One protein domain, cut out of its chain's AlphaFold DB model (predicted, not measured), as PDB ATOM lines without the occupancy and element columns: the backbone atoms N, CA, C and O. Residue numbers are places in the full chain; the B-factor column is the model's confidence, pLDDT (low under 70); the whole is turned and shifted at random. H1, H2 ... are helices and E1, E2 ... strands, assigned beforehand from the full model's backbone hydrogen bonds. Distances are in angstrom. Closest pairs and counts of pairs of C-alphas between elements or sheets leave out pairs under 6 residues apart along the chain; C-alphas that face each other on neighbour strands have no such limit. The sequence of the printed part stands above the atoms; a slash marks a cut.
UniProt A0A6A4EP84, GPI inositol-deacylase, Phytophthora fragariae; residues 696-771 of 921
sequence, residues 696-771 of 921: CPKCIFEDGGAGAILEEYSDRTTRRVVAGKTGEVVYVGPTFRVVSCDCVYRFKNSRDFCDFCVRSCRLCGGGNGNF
ATOM      1  N   CYS A 696     192.864 187.248 252.962       65.56
ATOM      2  CA  CYS A 696     192.911 187.022 254.408       65.56
ATOM      3  C   CYS A 696     191.650 187.522 255.158       65.56
ATOM      4  O   CYS A 696     191.443 188.734 255.263       65.56
ATOM      5  N   PRO A 697     190.868 186.640 255.818       64.62
ATOM      6  CA  PRO A 697     189.582 186.983 256.449       64.62
ATOM      7  C   PRO A 697     189.700 187.771 257.771       64.62
ATOM      8  O   PRO A 697     188.739 187.865 258.528       64.62
ATOM      9  N   LYS A 698     190.888 188.302 258.095       66.75
ATOM     10  CA  LYS A 698     191.137 189.188 259.251       66.75
ATOM     11  C   LYS A 698     191.939 190.443 258.878       66.75
ATOM     12  O   LYS A 698     192.540 191.070 259.745       66.75
ATOM     13  N   CYS A 699     192.010 190.779 257.591       70.06
ATOM     14  CA  CYS A 699     192.749 191.930 257.068       70.06
ATOM     15  C   CYS A 699     191.906 192.697 256.048       70.06
ATOM     16  O   CYS A 699     192.324 192.902 254.912       70.06
ATOM     17  N   ILE A 700     190.708 193.085 256.476       75.19
ATOM     18  CA  ILE A 700     189.805 193.946 255.719       75.19
ATOM     19  C   ILE A 700     190.300 195.385 255.900       75.19
ATOM     20  O   ILE A 700     190.472 195.837 257.031       75.19
ATOM     21  N   PHE A 701     190.555 196.071 254.791       79.12
ATOM     22  CA  PHE A 701     190.881 197.495 254.736       79.12
ATOM     23  C   PHE A 701     189.947 198.113 253.700       79.12
ATOM     24  O   PHE A 701     189.934 197.647 252.562       79.12
ATOM     25  N   GLU A 702     189.147 199.095 254.105       74.31
ATOM     26  CA  GLU A 702     188.121 199.721 253.253       74.31
ATOM     27  C   GLU A 702     188.721 200.788 252.318       74.31
ATOM     28  O   GLU A 702     188.206 201.018 251.229       74.31
ATOM     29  N   ASP A 703     189.858 201.376 252.709       75.06
ATOM     30  CA  ASP A 703     190.675 202.275 251.892       75.06
ATOM     31  C   ASP A 703     192.152 201.828 251.921       75.06
ATOM     32  O   ASP A 703     192.657 201.303 252.918       75.06
ATOM     33  N   GLY A 704     192.844 202.026 250.801       69.31
ATOM     34  CA  GLY A 704     194.276 201.785 250.618       69.31
ATOM     35  C   GLY A 704     195.016 202.976 250.001       69.31
ATOM     36  O   GLY A 704     196.196 202.848 249.673       69.31
ATOM     37  N   GLY A 705     194.337 204.115 249.841       78.06
ATOM     38  CA  GLY A 705     194.800 205.284 249.107       78.06
ATOM     39  C   GLY A 705     194.750 205.103 247.587       78.06
ATOM     40  O   GLY A 705     194.434 204.038 247.054       78.06
ATOM     41  N   ALA A 706     195.114 206.164 246.860       76.25
ATOM     42  CA  ALA A 706     195.289 206.097 245.409       76.25
ATOM     43  C   ALA A 706     196.247 204.953 245.029       76.25
ATOM     44  O   ALA A 706     197.259 204.768 245.707       76.25
ATOM     45  N   GLY A 707     195.955 204.221 243.949       73.56
ATOM     46  CA  GLY A 707     196.747 203.061 243.512       73.56
ATOM     47  C   GLY A 707     196.452 201.752 244.265       73.56
ATOM     48  O   GLY A 707     197.112 200.740 244.025       73.56
ATOM     49  N   ALA A 708     195.460 201.742 245.161       81.12
ATOM     50  CA  ALA A 708     194.822 200.521 245.640       81.12
ATOM     51  C   ALA A 708     193.802 199.983 244.620       81.12
ATOM     52  O   ALA A 708     193.060 200.753 244.012       81.12
ATOM     53  N   ILE A 709     193.739 198.659 244.467       79.94
ATOM     54  CA  ILE A 709     192.640 197.967 243.785       79.94
ATOM     55  C   ILE A 709     191.655 197.501 244.854       79.94
ATOM     56  O   ILE A 709     192.040 196.810 245.803       79.94
ATOM     57  N   LEU A 710     190.393 197.891 244.683       83.31
ATOM     58  CA  LEU A 710     189.272 197.522 245.539       83.31
ATOM     59  C   LEU A 710     188.446 196.412 244.878       83.31
ATOM     60  O   LEU A 710     188.240 196.420 243.666       83.31
ATOM     61  N   GLU A 711     187.949 195.483 245.685       81.88
ATOM     62  CA  GLU A 711     186.999 194.437 245.300       81.88
ATOM     63  C   GLU A 711     185.754 194.554 246.190       81.88
ATOM     64  O   GLU A 711     185.882 194.878 247.374       81.88
ATOM     65  N   GLU A 712     184.561 194.305 245.643       81.50
ATOM     66  CA  GLU A 712     183.327 194.267 246.438       81.50
ATOM     67  C   GLU A 712     183.419 193.156 247.492       81.50
ATOM     68  O   GLU A 712     183.780 192.012 247.205       81.50
ATOM     69  N   TYR A 713     183.123 193.499 248.743       78.50
ATOM     70  CA  TYR A 713     183.270 192.595 249.869       78.50
ATOM     71  C   TYR A 713     182.230 192.887 250.943       78.50
ATOM     72  O   TYR A 713     182.177 193.989 251.484       78.50
ATOM     73  N   SER A 714     181.450 191.865 251.285       76.88
ATOM     74  CA  SER A 714     180.515 191.883 252.407       76.88
ATOM     75  C   SER A 714     180.910 190.849 253.460       76.88
ATOM     76  O   SER A 714     181.431 189.773 253.153       76.88
ATOM     77  N   ASP A 715     180.668 191.187 254.722       75.56
ATOM     78  CA  ASP A 715     180.964 190.342 255.875       75.56
ATOM     79  C   ASP A 715     179.770 190.306 256.855       75.56
ATOM     80  O   ASP A 715     178.658 190.725 256.534       75.56
ATOM     81  N   ARG A 716     179.961 189.769 258.068       71.12
ATOM     82  CA  ARG A 716     178.892 189.673 259.082       71.12
ATOM     83  C   ARG A 716     178.521 191.016 259.729       71.12
ATOM     84  O   ARG A 716     177.595 191.053 260.541       71.12
ATOM     85  N   THR A 717     179.240 192.093 259.420       71.56
ATOM     86  CA  THR A 717     178.965 193.456 259.891       71.56
ATOM     87  C   THR A 717     178.276 194.319 258.834       71.56
ATOM     88  O   THR A 717     177.554 195.240 259.214       71.56
ATOM     89  N   THR A 718     178.392 193.976 257.544       79.88
ATOM     90  CA  THR A 718     177.637 194.596 256.443       79.88
ATOM     91  C   THR A 718     176.129 194.380 256.623       79.88
ATOM     92  O   THR A 718     175.635 193.253 256.631       79.88
ATOM     93  N   ARG A 719     175.362 195.466 256.756       75.94
ATOM     94  CA  ARG A 719     173.904 195.450 256.951       75.94
ATOM     95  C   ARG A 719     173.193 196.188 255.827       75.94
ATOM     96  O   ARG A 719     173.509 197.335 255.537       75.94
ATOM     97  N   ARG A 720     172.170 195.560 255.248       80.19
ATOM     98  CA  ARG A 720     171.236 196.203 254.316       80.19
ATOM     99  C   ARG A 720     170.222 197.031 255.111       80.19
ATOM    100  O   ARG A 720     169.403 196.460 255.828       80.19
ATOM    101  N   VAL A 721     170.279 198.354 254.998       77.62
ATOM    102  CA  VAL A 721     169.400 199.309 255.689       77.62
ATOM    103  C   VAL A 721     168.537 200.030 254.651       77.62
ATOM    104  O   VAL A 721     169.038 200.456 253.617       77.62
ATOM    105  N   VAL A 722     167.236 200.169 254.909       73.69
ATOM    106  CA  VAL A 722     166.339 200.959 254.046       73.69
ATOM    107  C   VAL A 722     166.236 202.372 254.616       73.69
ATOM    108  O   VAL A 722     165.877 202.549 255.782       73.69
ATOM    109  N   ALA A 723     166.591 203.374 253.816       62.25
ATOM    110  CA  ALA A 723     166.739 204.755 254.252       62.25
ATOM    111  C   ALA A 723     165.439 205.558 254.061       62.25
ATOM    112  O   ALA A 723     165.160 206.096 252.995       62.25
ATOM    113  N   GLY A 724     164.652 205.684 255.133       64.38
ATOM    114  CA  GLY A 724     163.528 206.623 255.194       64.38
ATOM    115  C   GLY A 724     162.364 206.325 254.236       64.38
ATOM    116  O   GLY A 724     162.175 205.205 253.765       64.38
ATOM    117  N   LYS A 725     161.534 207.348 253.983       60.41
ATOM    118  CA  LYS A 725     160.280 207.226 253.210       60.41
ATOM    119  C   LYS A 725     160.475 207.083 251.690       60.41
ATOM    120  O   LYS A 725     159.490 206.859 250.997       60.41
ATOM    121  N   THR A 726     161.700 207.213 251.175       67.38
ATOM    122  CA  THR A 726     162.025 207.056 249.743       67.38
ATOM    123  C   THR A 726     162.295 205.604 249.341       67.38
ATOM    124  O   THR A 726     162.280 205.297 248.154       67.38
ATOM    125  N   GLY A 727     162.502 204.695 250.303       65.50
ATOM    126  CA  GLY A 727     162.696 203.264 250.036       65.50
ATOM    127  C   GLY A 727     164.082 202.883 249.504       65.50
ATOM    128  O   GLY A 727     164.292 201.728 249.134       65.50
ATOM    129  N   GLU A 728     165.034 203.819 249.482       72.31
ATOM    130  CA  GLU A 728     166.394 203.571 249.001       72.31
ATOM    131  C   GLU A 728     167.140 202.563 249.886       72.31
ATOM    132  O   GLU A 728     167.023 202.556 251.115       72.31
ATOM    133  N   VAL A 729     167.920 201.690 249.247       75.06
ATOM    134  CA  VAL A 729     168.628 200.582 249.894       75.06
ATOM    135  C   VAL A 729     170.094 200.960 250.068       75.06
ATOM    136  O   VAL A 729     170.854 200.972 249.105       75.06
ATOM    137  N   VAL A 730     170.499 201.223 251.308       76.62
ATOM    138  CA  VAL A 730     171.869 201.593 251.675       76.62
ATOM    139  C   VAL A 730     172.525 200.426 252.409       76.62
ATOM    140  O   VAL A 730     172.008 199.934 253.413       76.62
ATOM    141  N   TYR A 731     173.682 199.975 251.931       76.06
ATOM    142  CA  TYR A 731     174.504 199.006 252.656       76.06
ATOM    143  C   TYR A 731     175.421 199.749 253.635       76.06
ATOM    144  O   TYR A 731     176.104 200.697 253.257       76.06
ATOM    145  N   VAL A 732     175.395 199.341 254.905       74.94
ATOM    146  CA  VAL A 732     176.088 199.999 256.022       74.94
ATOM    147  C   VAL A 732     177.031 198.998 256.687       74.94
ATOM    148  O   VAL A 732     176.584 197.964 257.182       74.94
ATOM    149  N   GLY A 733     178.325 199.309 256.699       72.38
ATOM    150  CA  GLY A 733     179.419 198.391 257.039       72.38
ATOM    151  C   GLY A 733     180.364 198.218 255.842       72.38
ATOM    152  O   GLY A 733     180.219 198.960 254.867       72.38
ATOM    153  N   PRO A 734     181.293 197.247 255.876       72.88
ATOM    154  CA  PRO A 734     182.220 197.010 254.777       72.88
ATOM    155  C   PRO A 734     181.457 196.657 253.497       72.88
ATOM    156  O   PRO A 734     180.619 195.753 253.501       72.88
ATOM    157  N   THR A 735     181.736 197.383 252.419       72.06
ATOM    158  CA  THR A 735     181.215 197.119 251.065       72.06
ATOM    159  C   THR A 735     182.327 196.831 250.061       72.06
ATOM    160  O   THR A 735     182.091 196.166 249.057       72.06
ATOM    161  N   PHE A 736     183.552 197.275 250.348       80.31
ATOM    162  CA  PHE A 736     184.741 197.028 249.542       80.31
ATOM    163  C   PHE A 736     185.928 196.662 250.434       80.31
ATOM    164  O   PHE A 736     186.017 197.086 251.587       80.31
ATOM    165  N   ARG A 737     186.868 195.895 249.879       82.62
ATOM    166  CA  ARG A 737     188.180 195.630 250.479       82.62
ATOM    167  C   ARG A 737     189.293 195.969 249.500       82.62
ATOM    168  O   ARG A 737     189.175 195.694 248.308       82.62
ATOM    169  N   VAL A 738     190.418 196.463 250.002       80.94
ATOM    170  CA  VAL A 738     191.669 196.493 249.238       80.94
ATOM    171  C   VAL A 738     192.136 195.055 249.000       80.94
ATOM    172  O   VAL A 738     192.336 194.304 249.956       80.94
ATOM    173  N   VAL A 739     192.339 194.680 247.736       75.75
ATOM    174  CA  VAL A 739     192.927 193.386 247.341       75.75
ATOM    175  C   VAL A 739     194.389 193.512 246.934       75.75
ATOM    176  O   VAL A 739     195.174 192.614 247.226       75.75
ATOM    177  N   SER A 740     194.806 194.640 246.356       74.50
ATOM    178  CA  SER A 740     196.215 194.946 246.074       74.50
ATOM    179  C   SER A 740     196.477 196.456 246.135       74.50
ATOM    180  O   SER A 740     195.543 197.253 246.165       74.50
ATOM    181  N   CYS A 741     197.745 196.872 246.212       77.31
ATOM    182  CA  CYS A 741     198.120 198.288 246.201       77.31
ATOM    183  C   CYS A 741     199.563 198.489 245.712       77.31
ATOM    184  O   CYS A 741     200.462 197.713 246.050       77.31
ATOM    185  N   ASP A 742     199.783 199.551 244.939       75.31
ATOM    186  CA  ASP A 742     201.045 199.880 244.269       75.31
ATOM    187  C   ASP A 742     202.049 200.698 245.115       75.31
ATOM    188  O   ASP A 742     203.119 201.052 244.615       75.31
ATOM    189  N   CYS A 743     201.753 200.970 246.397       73.12
ATOM    190  CA  CYS A 743     202.603 201.767 247.301       73.12
ATOM    191  C   CYS A 743     204.092 201.367 247.260       73.12
ATOM    192  O   CYS A 743     204.971 202.224 247.331       73.12
ATOM    193  N   VAL A 744     204.366 200.069 247.102       64.44
ATOM    194  CA  VAL A 744     205.709 199.468 247.016       64.44
ATOM    195  C   VAL A 744     206.521 199.954 245.802       64.44
ATOM    196  O   VAL A 744     207.749 199.979 245.860       64.44
ATOM    197  N   TYR A 745     205.854 200.360 244.719       72.12
ATOM    198  CA  TYR A 745     206.480 200.906 243.510       72.12
ATOM    199  C   TYR A 745     206.551 202.439 243.525       72.12
ATOM    200  O   TYR A 745     207.482 203.015 242.963       72.12
ATOM    201  N   ARG A 746     205.596 203.109 244.186       72.25
ATOM    202  CA  ARG A 746     205.520 204.581 244.254       72.25
ATOM    203  C   ARG A 746     206.378 205.215 245.344       72.25
ATOM    204  O   ARG A 746     206.849 206.334 245.151       72.25
ATOM    205  N   PHE A 747     206.605 204.535 246.468       74.06
ATOM    206  CA  PHE A 747     207.283 205.124 247.625       74.06
ATOM    207  C   PHE A 747     208.559 204.370 248.017       74.06
ATOM    208  O   PHE A 747     208.600 203.144 248.050       74.06
ATOM    209  N   LYS A 748     209.622 205.113 248.362       66.69
ATOM    210  CA  LYS A 748     210.911 204.532 248.790       66.69
ATOM    211  C   LYS A 748     211.012 204.252 250.296       66.69
ATOM    212  O   LYS A 748     211.894 203.492 250.692       66.69
ATOM    213  N   ASN A 749     210.148 204.836 251.132       63.62
ATOM    214  CA  ASN A 749     210.131 204.584 252.577       63.62
ATOM    215  C   ASN A 749     208.871 203.812 252.977       63.62
ATOM    216  O   ASN A 749     207.768 204.195 252.601       63.62
ATOM    217  N   SER A 750     209.010 202.821 253.863       63.19
ATOM    218  CA  SER A 750     207.879 202.066 254.428       63.19
ATOM    219  C   SER A 750     206.945 202.891 255.333       63.19
ATOM    220  O   SER A 750     205.919 202.385 255.771       63.19
ATOM    221  N   ARG A 751     207.266 204.168 255.590       69.75
ATOM    222  CA  ARG A 751     206.399 205.133 256.295       69.75
ATOM    223  C   ARG A 751     205.322 205.758 255.416       69.75
ATOM    224  O   ARG A 751     204.357 206.285 255.951       69.75
ATOM    225  N   ASP A 752     205.532 205.728 254.104       76.44
ATOM    226  CA  ASP A 752     204.677 206.388 253.119       76.44
ATOM    227  C   ASP A 752     203.726 205.360 252.453       76.44
ATOM    228  O   ASP A 752     202.965 205.686 251.547       76.44
ATOM    229  N   PHE A 753     203.780 204.097 252.899       78.88
ATOM    230  CA  PHE A 753     202.890 203.006 252.501       78.88
ATOM    231  C   PHE A 753     201.564 203.069 253.276       78.88
ATOM    232  O   PHE A 753     201.557 203.360 254.469       78.88
ATOM    233  N   CYS A 754     200.453 202.711 252.627       77.69
ATOM    234  CA  CYS A 754     199.147 202.598 253.281       77.69
ATOM    235  C   CYS A 754     199.078 201.439 254.296       77.69
ATOM    236  O   CYS A 754     199.837 200.466 254.202       77.69
ATOM    237  N   ASP A 755     198.117 201.501 255.225       74.19
ATOM    238  CA  ASP A 755     197.949 200.501 256.293       74.19
ATOM    239  C   ASP A 755     197.776 199.074 255.753       74.19
ATOM    240  O   ASP A 755     198.309 198.121 256.327       74.19
ATOM    241  N   PHE A 756     197.138 198.919 254.586       75.94
ATOM    242  CA  PHE A 756     197.113 197.653 253.859       75.94
ATOM    243  C   PHE A 756     198.539 197.151 253.566       75.94
ATOM    244  O   PHE A 756     198.881 196.030 253.934       75.94
ATOM    245  N   CYS A 757     199.412 197.943 252.941       70.81
ATOM    246  CA  CYS A 757     200.771 197.510 252.590       70.81
ATOM    247  C   CYS A 757     201.687 197.253 253.800       70.81
ATOM    248  O   CYS A 757     202.587 196.413 253.687       70.81
ATOM    249  N   VAL A 758     201.449 197.922 254.936       69.06
ATOM    250  CA  VAL A 758     202.225 197.782 256.188       69.06
ATOM    251  C   VAL A 758     201.639 196.718 257.137       69.06
ATOM    252  O   VAL A 758     202.286 196.342 258.113       69.06
ATOM    253  N   ARG A 759     200.439 196.179 256.862       68.19
ATOM    254  CA  ARG A 759     199.749 195.231 257.757       68.19
ATOM    255  C   ARG A 759     200.644 194.065 258.185       68.19
ATOM    256  O   ARG A 759     201.220 193.373 257.347       68.19
ATOM    257  N   SER A 760     200.683 193.794 259.487       59.97
ATOM    258  CA  SER A 760     201.333 192.619 260.076       59.97
ATOM    259  C   SER A 760     200.260 191.658 260.582       59.97
ATOM    260  O   SER A 760     199.491 192.001 261.480       59.97
ATOM    261  N   CYS A 761     200.164 190.464 259.991       54.41
ATOM    262  CA  CYS A 761     199.086 189.522 260.287       54.41
ATOM    263  C   CYS A 761     199.586 188.088 260.462       54.41
ATOM    264  O   CYS A 761     200.245 187.525 259.590       54.41
ATOM    265  N   ARG A 762     199.175 187.465 261.573       50.19
ATOM    266  CA  ARG A 762     199.524 186.085 261.952       50.19
ATOM    267  C   ARG A 762     198.913 184.998 261.051       50.19
ATOM    268  O   ARG A 762     199.302 183.846 261.187       50.19
ATOM    269  N   LEU A 763     197.966 185.337 260.168       52.03
ATOM    270  CA  LEU A 763     197.332 184.387 259.238       52.03
ATOM    271  C   LEU A 763     197.878 184.452 257.805       52.03
ATOM    272  O   LEU A 763     197.784 183.455 257.101       52.03
ATOM    273  N   CYS A 764     198.429 185.591 257.369       59.59
ATOM    274  CA  CYS A 764     198.848 185.798 255.976       59.59
ATOM    275  C   CYS A 764     200.265 186.376 255.794       59.59
ATOM    276  O   CYS A 764     200.633 186.757 254.688       59.59
ATOM    277  N   GLY A 765     201.051 186.502 256.868       54.03
ATOM    278  CA  GLY A 765     202.404 187.084 256.852       54.03
ATOM    279  C   GLY A 765     202.435 188.619 256.794       54.03
ATOM    280  O   GLY A 765     203.332 189.242 257.363       54.03
ATOM    281  N   GLY A 766     201.424 189.243 256.189       64.31
ATOM    282  CA  GLY A 766     201.267 190.695 256.117       64.31
ATOM    283  C   GLY A 766     201.181 191.230 254.689       64.31
ATOM    284  O   GLY A 766     200.933 190.480 253.751       64.31
ATOM    285  N   GLY A 767     201.344 192.543 254.534       61.94
ATOM    286  CA  GLY A 767     201.316 193.220 253.234       61.94
ATOM    287  C   GLY A 767     202.639 193.135 252.464       61.94
ATOM    288  O   GLY A 767     203.677 192.751 253.002       61.94
ATOM    289  N   ASN A 768     202.625 193.555 251.195       57.28
ATOM    290  CA  ASN A 768     203.809 193.522 250.322       57.28
ATOM    291  C   ASN A 768     204.962 194.435 250.823       57.28
ATOM    292  O   ASN A 768     206.134 194.167 250.570       57.28
ATOM    293  N   GLY A 769     204.660 195.471 251.619       56.56
ATOM    294  CA  GLY A 769     205.684 196.261 252.315       56.56
ATOM    295  C   GLY A 769     206.389 195.469 253.423       56.56
ATOM    296  O   GLY A 769     207.614 195.504 253.530       56.56
ATOM    297  N   ASN A 770     205.624 194.669 254.173       53.72
ATOM    298  CA  ASN A 770     206.134 193.713 255.160       53.72
ATOM    299  C   ASN A 770     207.042 192.656 254.487       53.72
ATOM    300  O   ASN A 770     208.095 192.297 255.014       53.72
ATOM    301  N   PHE A 771     206.681 192.219 253.272       52.69
ATOM    302  CA  PHE A 771     207.484 191.298 252.458       52.69
ATOM    303  C   PHE A 771     208.825 191.915 252.008       52.69
ATOM    304  O   PHE A 771     209.850 191.234 252.025       52.69
TER     305      PHE A 771
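This is residues 696 to 771 of the 921 residues of the protein "GPI inositol-deacylase" of Phytophthora fragariae (UniProt A0A6A4EP84). An elongated, loosely built chain has a two-stranded ribbon of E1 and E4 in its middle, a hairpin of E2 and E3 making one end of its long axis, and three very short helices, H1, H2 and H3, gathered at the other end. The 76 printed residues run E1, E2, E3, E4, H1, H2, H3, and both two-stranded sheets are antiparallel. The class is mixed, helices and strands, with 33 residues, under half, in named elements. The whole is loose, with a radius of gyration of the C-alphas of 15.3 A, and only just elongated, spanning 51 by 26 by 16 A.

After residues 696 to 707, which hold no named element, E1, residues 708 to 712, is the antiparallel neighbour of E4, residues 736 to 741, at 149 degrees; N 709 and O 740 are 2.8 A apart, within hydrogen-bond range. E2, residues 719 to 723, and E3, residues 728 to 732, form an antiparallel hairpin at 144 degrees, with N 721 and O 730 2.8 A apart. E2 and E4 are apart, and so are E1 and E3. H2, residues 755 to 758, touches H3, residues 768 to 771; their closest C-alphas, of Cys 757 and Gly 769, are 5.1 A apart. H1, residues 743 to 746, is close to H3 but not clearly touching, the closest C-alphas, of Val 744 and Gly 769, being 6.2 A apart. H1 is also close to H2 but not clearly touching, at 7.0 A between C-alphas 743 and 757, their closest. The three helices are too short for any O i to N i+4 pair; in each, the one O i to N i+3 pair is within range.

E1 begins at C-alpha 708 (194.822, 200.521, 245.640) and is 13.1 A long. E2 measures 12.1 A, E3 12.5 A and E4 13.8 A. H3 ends at C-alpha 771 (207.484, 191.298, 252.458).

The two C-alphas farthest apart, of Lys 725 and Lys 748, are 50.9 A apart. The printed part has no cut, and no link is long. Mean pLDDT of the printed part is 70.8; 28 residues are under 70, among them 723 to 727 and 758 to 771.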